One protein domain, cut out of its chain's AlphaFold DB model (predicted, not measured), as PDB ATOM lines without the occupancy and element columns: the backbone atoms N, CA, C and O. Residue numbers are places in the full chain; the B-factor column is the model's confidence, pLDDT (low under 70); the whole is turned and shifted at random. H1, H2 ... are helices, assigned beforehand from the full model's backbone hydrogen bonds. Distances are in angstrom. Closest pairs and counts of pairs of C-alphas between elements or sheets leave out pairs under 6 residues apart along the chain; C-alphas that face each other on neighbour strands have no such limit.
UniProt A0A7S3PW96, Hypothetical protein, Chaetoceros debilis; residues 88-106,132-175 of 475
ATOM      1  N   LEU A  88     -52.169  24.702  28.893       86.50
ATOM      2  CA  LEU A  88     -50.874  25.238  29.319       86.50
ATOM      3  C   LEU A  88     -50.685  25.163  30.846       86.50
ATOM      4  O   LEU A  88     -49.585  24.918  31.323       86.50
ATOM      5  N   GLU A  89     -51.757  25.345  31.617       87.56
ATOM      6  CA  GLU A  89     -51.718  25.286  33.081       87.56
ATOM      7  C   GLU A  89     -51.439  23.872  33.624       87.56
ATOM      8  O   GLU A  89     -50.694  23.731  34.593       87.56
ATOM      9  N   GLU A  90     -51.939  22.821  32.964       93.00
ATOM     10  CA  GLU A  90     -51.611  21.430  33.305       93.00
ATOM     11  C   GLU A  90     -50.129  21.135  33.040       93.00
ATOM     12  O   GLU A  90     -49.461  20.531  33.881       93.00
ATOM     13  N   ASP A  91     -49.600  21.610  31.906       92.44
ATOM     14  CA  ASP A  91     -48.182  21.468  31.560       92.44
ATOM     15  C   ASP A  91     -47.277  22.168  32.580       92.44
ATOM     16  O   ASP A  91     -46.268  21.602  33.003       92.44
ATOM     17  N   TRP A  92     -47.652  23.375  33.016       84.75
ATOM     18  CA  TRP A  92     -46.914  24.099  34.052       84.75
ATOM     19  C   TRP A  92     -46.874  23.328  35.358       84.75
ATOM     20  O   TRP A  92     -45.811  23.205  35.962       84.75
ATOM     21  N   MET A  93     -48.001  22.773  35.794       86.44
ATOM     22  CA  MET A  93     -47.996  21.999  37.024       86.44
ATOM     23  C   MET A  93     -47.178  20.708  36.911       86.44
ATOM     24  O   MET A  93     -46.492  20.344  37.865       86.44
ATOM     25  N   LEU A  94     -47.215  20.039  35.752       88.31
ATOM     26  CA  LEU A  94     -46.360  18.888  35.456       88.31
ATOM     27  C   LEU A  94     -44.867  19.251  35.398       88.31
ATOM     28  O   LEU A  94     -44.028  18.368  35.479       88.31
ATOM     29  N   GLN A  95     -44.494  20.514  35.225       83.88
ATOM     30  CA  GLN A  95     -43.088  20.929  35.255       83.88
ATOM     31  C   GLN A  95     -42.652  21.430  36.635       83.88
ATOM     32  O   GLN A  95     -41.508  21.219  37.026       83.88
ATOM     33  N   ASP A  96     -43.558  22.077  37.366       75.88
ATOM     34  CA  ASP A  96     -43.266  22.760  38.631       75.88
ATOM     35  C   ASP A  96     -43.353  21.817  39.842       75.88
ATOM     36  O   ASP A  96     -42.604  21.956  40.807       75.88
ATOM     37  N   GLN A  97     -44.254  20.828  39.797       67.69
ATOM     38  CA  GLN A  97     -44.562  19.974  40.951       67.69
ATOM     39  C   GLN A  97     -43.979  18.563  40.874       67.69
ATOM     40  O   GLN A  97     -44.211  17.775  41.787       67.69
ATOM     41  N   VAL A  98     -43.242  18.216  39.814       64.94
ATOM     42  CA  VAL A  98     -42.673  16.869  39.682       64.94
ATOM     43  C   VAL A  98     -41.390  16.754  40.509       64.94
ATOM     44  O   VAL A  98     -40.398  17.411  40.187       64.94
ATOM     45  N   PRO A  99     -41.371  15.937  41.580       57.78
ATOM     46  CA  PRO A  99     -40.172  15.678  42.347       57.78
ATOM     47  C   PRO A  99     -39.180  14.914  41.473       57.78
ATOM     48  O   PRO A  99     -39.547  14.032  40.695       57.78
ATOM     49  N   GLN A 100     -37.895  15.231  41.631       51.09
ATOM     50  CA  GLN A 100     -36.811  14.576  40.889       51.09
ATOM     51  C   GLN A 100     -36.706  13.074  41.186       51.09
ATOM     52  O   GLN A 100     -36.149  12.322  40.390       51.09
ATOM     53  N   PHE A 101     -37.257  12.634  42.318       47.41
ATOM     54  CA  PHE A 101     -37.182  11.259  42.783       47.41
ATOM     55  C   PHE A 101     -38.585  10.671  42.877       47.41
ATOM     56  O   PHE A 101     -39.449  11.174  43.592       47.41
ATOM     57  N   THR A 102     -38.816   9.585  42.143       45.19
ATOM     58  CA  THR A 102     -40.015   8.767  42.309       45.19
ATOM     59  C   THR A 102     -39.699   7.671  43.309       45.19
ATOM     60  O   THR A 102     -38.813   6.844  43.088       45.19
ATOM     61  N   ILE A 103     -40.436   7.653  44.410       44.16
ATOM     62  CA  ILE A 103     -40.338   6.582  45.386       44.16
ATOM     63  C   ILE A 103     -40.946   5.322  44.785       44.16
ATOM     64  O   ILE A 103     -42.141   5.253  44.503       44.16
ATOM     65  N   SER A 104     -40.110   4.310  44.582       39.22
ATOM     66  CA  SER A 104     -40.596   2.971  44.288       39.22
ATOM     67  C   SER A 104     -40.879   2.282  45.617       39.22
ATOM     68  O   SER A 104     -39.952   1.949  46.359       39.22
ATOM     69  N   SER A 105     -42.161   2.078  45.928       43.44
ATOM     70  CA  SER A 105     -42.569   1.214  47.035       43.44
ATOM     71  C   SER A 105     -42.080  -0.209  46.746       43.44
ATOM     72  O   SER A 105     -42.658  -0.950  45.937       43.44
ATOM     73  N   SER A 106     -40.961  -0.586  47.366       44.41
ATOM     74  CA  SER A 106     -40.441  -1.945  47.290       44.41
ATOM     75  C   SER A 106     -41.291  -2.827  48.192       44.41
ATOM     76  O   SER A 106     -41.031  -2.988  49.382       44.41
ATOM     77  N   VAL A 132     -49.258   3.839  45.545       52.72
ATOM     78  CA  VAL A 132     -49.332   5.296  45.528       52.72
ATOM     79  C   VAL A 132     -48.069   5.768  44.822       52.72
ATOM     80  O   VAL A 132     -46.959   5.594  45.327       52.72
ATOM     81  N   THR A 133     -48.224   6.259  43.599       69.25
ATOM     82  CA  THR A 133     -47.136   6.871  42.843       69.25
ATOM     83  C   THR A 133     -47.139   8.373  43.096       69.25
ATOM     84  O   THR A 133     -48.126   8.956  43.555       69.25
ATOM     85  N   PHE A 134     -46.036   9.032  42.748       79.38
ATOM     86  CA  PHE A 134     -46.013  10.489  42.689       79.38
ATOM     87  C   PHE A 134     -47.167  11.034  41.817       79.38
ATOM     88  O   PHE A 134     -47.814  12.009  42.191       79.38
ATOM     89  N   TRP A 135     -47.490  10.370  40.703       82.12
ATOM     90  CA  TRP A 135     -48.610  10.759  39.846       82.12
ATOM     91  C   TRP A 135     -49.944  10.669  40.581       82.12
ATOM     92  O   TRP A 135     -50.771  11.566  40.437       82.12
ATOM     93  N   THR A 136     -50.143   9.648  41.420       78.44
ATOM     94  CA  THR A 136     -51.325   9.546  42.287       78.44
ATOM     95  C   THR A 136     -51.436  10.767  43.204       78.44
ATOM     96  O   THR A 136     -52.484  11.408  43.263       78.44
ATOM     97  N   GLN A 137     -50.346  11.150  43.876       76.44
ATOM     98  CA  GLN A 137     -50.325  12.319  44.763       76.44
ATOM     99  C   GLN A 137     -50.571  13.627  43.997       76.44
ATOM    100  O   GLN A 137     -51.359  14.470  44.432       76.44
ATOM    101  N   LEU A 138     -49.950  13.779  42.827       83.50
ATOM    102  CA  LEU A 138     -50.132  14.942  41.965       83.50
ATOM    103  C   LEU A 138     -51.597  15.087  41.521       83.50
ATOM    104  O   LEU A 138     -52.153  16.183  41.559       83.50
ATOM    105  N   ARG A 139     -52.262  13.973  41.196       88.75
ATOM    106  CA  ARG A 139     -53.695  13.941  40.858       88.75
ATOM    107  C   ARG A 139     -54.595  14.336  42.020       88.75
ATOM    108  O   ARG A 139     -55.611  14.986  41.800       88.75
ATOM    109  N   HIS A 140     -54.245  13.943  43.243       79.62
ATOM    110  CA  HIS A 140     -55.020  14.304  44.431       79.62
ATOM    111  C   HIS A 140     -54.799  15.754  44.866       79.62
ATOM    112  O   HIS A 140     -55.714  16.378  45.396       79.62
ATOM    113  N   SER A 141     -53.602  16.295  44.638       79.44
ATOM    114  CA  SER A 141     -53.262  17.668  45.028       79.44
ATOM    115  C   SER A 141     -53.821  18.733  44.085       79.44
ATOM    116  O   SER A 141     -53.944  19.889  44.496       79.44
ATOM    117  N   SER A 142     -54.200  18.368  42.854       86.94
ATOM    118  CA  SER A 142     -54.795  19.313  41.917       86.94
ATOM    119  C   SER A 142     -56.023  18.789  41.176       86.94
ATOM    120  O   SER A 142     -55.949  17.780  40.466       86.94
ATOM    121  N   PRO A 143     -57.142  19.534  41.235       87.69
ATOM    122  CA  PRO A 143     -58.378  19.144  40.575       87.69
ATOM    123  C   PRO A 143     -58.249  19.093  39.048       87.69
ATOM    124  O   PRO A 143     -58.929  18.276  38.433       87.69
ATOM    125  N   LEU A 144     -57.359  19.889  38.440       90.12
ATOM    126  CA  LEU A 144     -57.136  19.876  36.988       90.12
ATOM    127  C   LEU A 144     -56.551  18.534  36.525       90.12
ATOM    128  O   LEU A 144     -57.066  17.913  35.599       90.12
ATOM    129  N   LEU A 145     -55.542  18.020  37.234       92.44
ATOM    130  CA  LEU A 145     -54.884  16.760  36.870       92.44
ATOM    131  C   LEU A 145     -55.657  15.520  37.331       92.44
ATOM    132  O   LEU A 145     -55.397  14.425  36.834       92.44
ATOM    133  N   SER A 146     -56.626  15.668  38.240       91.50
ATOM    134  CA  SER A 146     -57.439  14.554  38.752       91.50
ATOM    135  C   SER A 146     -58.153  13.760  37.644       91.50
ATOM    136  O   SER A 146     -58.296  12.534  37.746       91.50
ATOM    137  N   GLN A 147     -58.532  14.446  36.559       92.00
ATOM    138  CA  GLN A 147     -59.233  13.880  35.406       92.00
ATOM    139  C   GLN A 147     -58.314  13.073  34.480       92.00
ATOM    140  O   GLN A 147     -58.790  12.224  33.725       92.00
ATOM    141  N   LYS A 148     -57.001  13.312  34.538       92.94
ATOM    142  CA  LYS A 148     -56.002  12.595  33.743       92.94
ATOM    143  C   LYS A 148     -55.605  11.313  34.467       92.94
ATOM    144  O   LYS A 148     -55.540  11.271  35.692       92.94
ATOM    145  N   THR A 149     -55.340  10.250  33.722       91.62
ATOM    146  CA  THR A 149     -54.774   9.010  34.277       91.62
ATOM    147  C   THR A 149     -53.281   9.174  34.583       91.62
ATOM    148  O   THR A 149     -52.621  10.048  34.025       91.62
ATOM    149  N   GLU A 150     -52.721   8.329  35.453       86.06
ATOM    150  CA  GLU A 150     -51.281   8.381  35.773       86.06
ATOM    151  C   GLU A 150     -50.402   8.151  34.539       86.06
ATOM    152  O   GLU A 150     -49.429   8.870  34.343       86.06
ATOM    153  N   ASP A 151     -50.795   7.223  33.660       84.62
ATOM    154  CA  ASP A 151     -50.082   6.940  32.408       84.62
ATOM    155  C   ASP A 151     -50.093   8.150  31.457       84.62
ATOM    156  O   ASP A 151     -49.079   8.480  30.844       84.62
ATOM    157  N   GLN A 152     -51.211   8.884  31.390       91.19
ATOM    158  CA  GLN A 152     -51.294  10.135  30.627       91.19
ATOM    159  C   GLN A 152     -50.362  11.214  31.189       91.19
ATOM    160  O   GLN A 152     -49.670  11.875  30.414       91.19
ATOM    161  N   LEU A 153     -50.321  11.378  32.515       90.44
ATOM    162  CA  LEU A 153     -49.441  12.343  33.179       90.44
ATOM    163  C   LEU A 153     -47.970  12.006  32.949       90.44
ATOM    164  O   LEU A 153     -47.201  12.876  32.538       90.44
ATOM    165  N   GLU A 154     -47.587  10.741  33.127       85.81
ATOM    166  CA  GLU A 154     -46.219  10.286  32.890       85.81
ATOM    167  C   GLU A 154     -45.815  10.475  31.423       85.81
ATOM    168  O   GLU A 154     -44.742  11.011  31.121       85.81
ATOM    169  N   LYS A 155     -46.685  10.073  30.490       87.50
ATOM    170  CA  LYS A 155     -46.448  10.232  29.052       87.50
ATOM    171  C   LYS A 155     -46.280  11.706  28.683       87.50
ATOM    172  O   LYS A 155     -45.354  12.033  27.939       87.50
ATOM    173  N   ARG A 156     -47.121  12.601  29.214       92.31
ATOM    174  CA  ARG A 156     -47.015  14.045  28.959       92.31
ATOM    175  C   ARG A 156     -45.752  14.639  29.565       92.31
ATOM    176  O   ARG A 156     -45.041  15.360  28.871       92.31
ATOM    177  N   TYR A 157     -45.423  14.279  30.801       88.69
ATOM    178  CA  TYR A 157     -44.190  14.713  31.447       88.69
ATOM    179  C   TYR A 157     -42.951  14.314  30.638       88.69
ATOM    180  O   TYR A 157     -42.081  15.148  30.401       88.69
ATOM    181  N   ARG A 158     -42.891  13.078  30.119       83.00
ATOM    182  CA  ARG A 158     -41.799  12.634  29.234       83.00
ATOM    183  C   ARG A 158     -41.692  13.489  27.968       83.00
ATOM    184  O   ARG A 158     -40.580  13.789  27.538       83.00
ATOM    185  N   VAL A 159     -42.820  13.895  27.378       87.44
ATOM    186  CA  VAL A 159     -42.834  14.808  26.221       87.44
ATOM    187  C   VAL A 159     -42.261  16.173  26.603       87.44
ATOM    188  O   VAL A 159     -41.346  16.641  25.929       87.44
ATOM    189  N   LEU A 160     -42.738  16.774  27.695       85.88
ATOM    190  CA  LEU A 160     -42.270  18.078  28.182       85.88
ATOM    191  C   LEU A 160     -40.781  18.057  28.549       85.88
ATOM    192  O   LEU A 160     -40.038  18.982  28.219       85.88
ATOM    193  N   TYR A 161     -40.331  16.976  29.183       82.06
ATOM    194  CA  TYR A 161     -38.929  16.748  29.510       82.06
ATOM    195  C   TYR A 161     -38.080  16.691  28.235       82.06
ATOM    196  O   TYR A 161     -37.136  17.464  28.087       82.06
ATOM    197  N   ASN A 162     -38.450  15.850  27.265       79.88
ATOM    198  CA  ASN A 162     -37.698  15.709  26.016       79.88
ATOM    199  C   ASN A 162     -37.698  16.992  25.168       79.88
ATOM    200  O   ASN A 162     -36.679  17.317  24.563       79.88
ATOM    201  N   GLN A 163     -38.805  17.742  25.139       81.06
ATOM    202  CA  GLN A 163     -38.879  19.038  24.453       81.06
ATOM    203  C   GLN A 163     -37.886  20.044  25.045       81.06
ATOM    204  O   GLN A 163     -37.130  20.662  24.298       81.06
ATOM    205  N   ASN A 164     -37.809  20.134  26.377       73.50
ATOM    206  CA  ASN A 164     -36.816  20.975  27.046       73.50
ATOM    207  C   ASN A 164     -35.371  20.552  26.730       73.50
ATOM    208  O   ASN A 164     -34.488  21.406  26.690       73.50
ATOM    209  N   TRP A 165     -35.114  19.264  26.485       67.88
ATOM    210  CA  TRP A 165     -33.782  18.764  26.126       67.88
ATOM    211  C   TRP A 165     -33.387  19.038  24.668       67.88
ATOM    212  O   TRP A 165     -32.225  19.346  24.399       67.88
ATOM    213  N   HIS A 166     -34.316  18.934  23.716       60.00
ATOM    214  CA  HIS A 166     -34.001  19.152  22.298       60.00
ATOM    215  C   HIS A 166     -33.708  20.621  21.973       60.00
ATOM    216  O   HIS A 166     -32.760  20.896  21.239       60.00
ATOM    217  N   ASP A 167     -34.412  21.553  22.619       57.31
ATOM    218  CA  ASP A 167     -34.146  22.994  22.502       57.31
ATOM    219  C   ASP A 167     -32.734  23.380  22.981       57.31
ATOM    220  O   ASP A 167     -32.150  24.366  22.529       57.31
ATOM    221  N   VAL A 168     -32.153  22.598  23.897       54.03
ATOM    222  CA  VAL A 168     -30.786  22.816  24.383       54.03
ATOM    223  C   VAL A 168     -29.763  22.362  23.341       54.03
ATOM    224  O   VAL A 168     -28.798  23.079  23.088       54.03
ATOM    225  N   ASN A 169     -29.988  21.226  22.676       50.25
ATOM    226  CA  ASN A 169     -29.009  20.645  21.754       50.25
ATOM    227  C   ASN A 169     -28.935  21.354  20.390       50.25
ATOM    228  O   ASN A 169     -27.837  21.489  19.844       50.25
ATOM    229  N   ASP A 170     -30.050  21.870  19.864       55.19
ATOM    230  CA  ASP A 170     -30.036  22.606  18.587       55.19
ATOM    231  C   ASP A 170     -29.357  23.980  18.706       55.19
ATOM    232  O   ASP A 170     -28.731  24.461  17.759       55.19
ATOM    233  N   VAL A 171     -29.374  24.586  19.896       51.62
ATOM    234  CA  VAL A 171     -28.612  25.814  20.178       51.62
ATOM    235  C   VAL A 171     -27.132  25.500  20.440       51.62
ATOM    236  O   VAL A 171     -26.249  26.278  20.072       51.62
ATOM    237  N   GLN A 172     -26.831  24.338  21.024       45.53
ATOM    238  CA  GLN A 172     -25.476  23.958  21.427       45.53
ATOM    239  C   GLN A 172     -24.564  23.587  20.247       45.53
ATOM    240  O   GLN A 172     -23.359  23.832  20.318       45.53
ATOM    241  N   ASN A 173     -25.119  23.119  19.125       49.22
ATOM    242  CA  ASN A 173     -24.340  22.868  17.905       49.22
ATOM    243  C   ASN A 173     -23.920  24.143  17.149       49.22
ATOM    244  O   ASN A 173     -23.045  24.065  16.291       49.22
ATOM    245  N   ASN A 174     -24.468  25.318  17.491       49.12
ATOM    246  CA  ASN A 174     -24.081  26.600  16.882       49.12
ATOM    247  C   ASN A 174     -23.364  27.572  17.833       49.12
ATOM    248  O   ASN A 174     -22.875  28.606  17.381       49.12
ATOM    249  N   PHE A 175     -23.249  27.268  19.129       46.16
ATOM    250  CA  PHE A 175     -22.603  28.154  20.103       46.16
ATOM    251  C   PHE A 175     -21.585  27.405  20.968       46.16
ATOM    252  O   PHE A 175     -21.771  27.159  22.158       46.16
TER     253      PHE A 175
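Overview. This is residues 88 to 106 and 132 to 175 of the 475 residues of the protein "Hypothetical protein" of Chaetoceros debilis (UniProt A0A7S3PW96). One long helix, H4, makes the longest axis, with three shorter helices gathered near its first half: H1 is set crosswise against residues 153 to 160, H2 meets residues 150 to 154, and H3 adjoins H2. The far part of H4 sticks out with the end of the printed part, residues 162 to 175. The printed part has 63 residues, with four named helices in the order H1, H2, H3, H4, and no named strand; its class is all helix. The whole is loose, with a radius of gyration of the C-alphas of 13.9 A, and flat, spanning 43 by 31 by 17 A.

Arrangement. H1, residues 88 to 96, touches H4, residues 150 to 172, through residues 153 to 160 of H4 alone. Their closest C-alphas, Leu 94 and Tyr 157, are 6.2 A apart, and their lines are about perpendicular at 81 degrees. H2, residues 134 to 141, touches H4 through residues 150 to 154 alone, closest at the C-alphas of Trp 135 and Glu 150, 5.4 A, only just about perpendicular at 71 degrees. H3, residues 143 to 146, and H2 touch only at the corner, with the C-alphas of Arg 139 and Ser 146 closest at 4.3 A. Every O i to N i+4 pair is within hydrogen-bond range in H1 and H2, and 17 of 19 in H4; H3 is too short for one.

Along the chain. H1 begins at C-alpha 88 (-50.874, 25.238, 29.319) and is 12.3 A long; H2 is 10.5 A and H3 5.0 A. H4, 33.4 A, ends at C-alpha 172 (-25.476, 23.958, 21.427).

Size, cuts and confidence. Residues 107 to 131 are not printed; C-alphas 106 and 132 are 11.6 A apart across the cut. Confidence is under 70 in residues 97 to 106, 132 to 133 and 165 to 175.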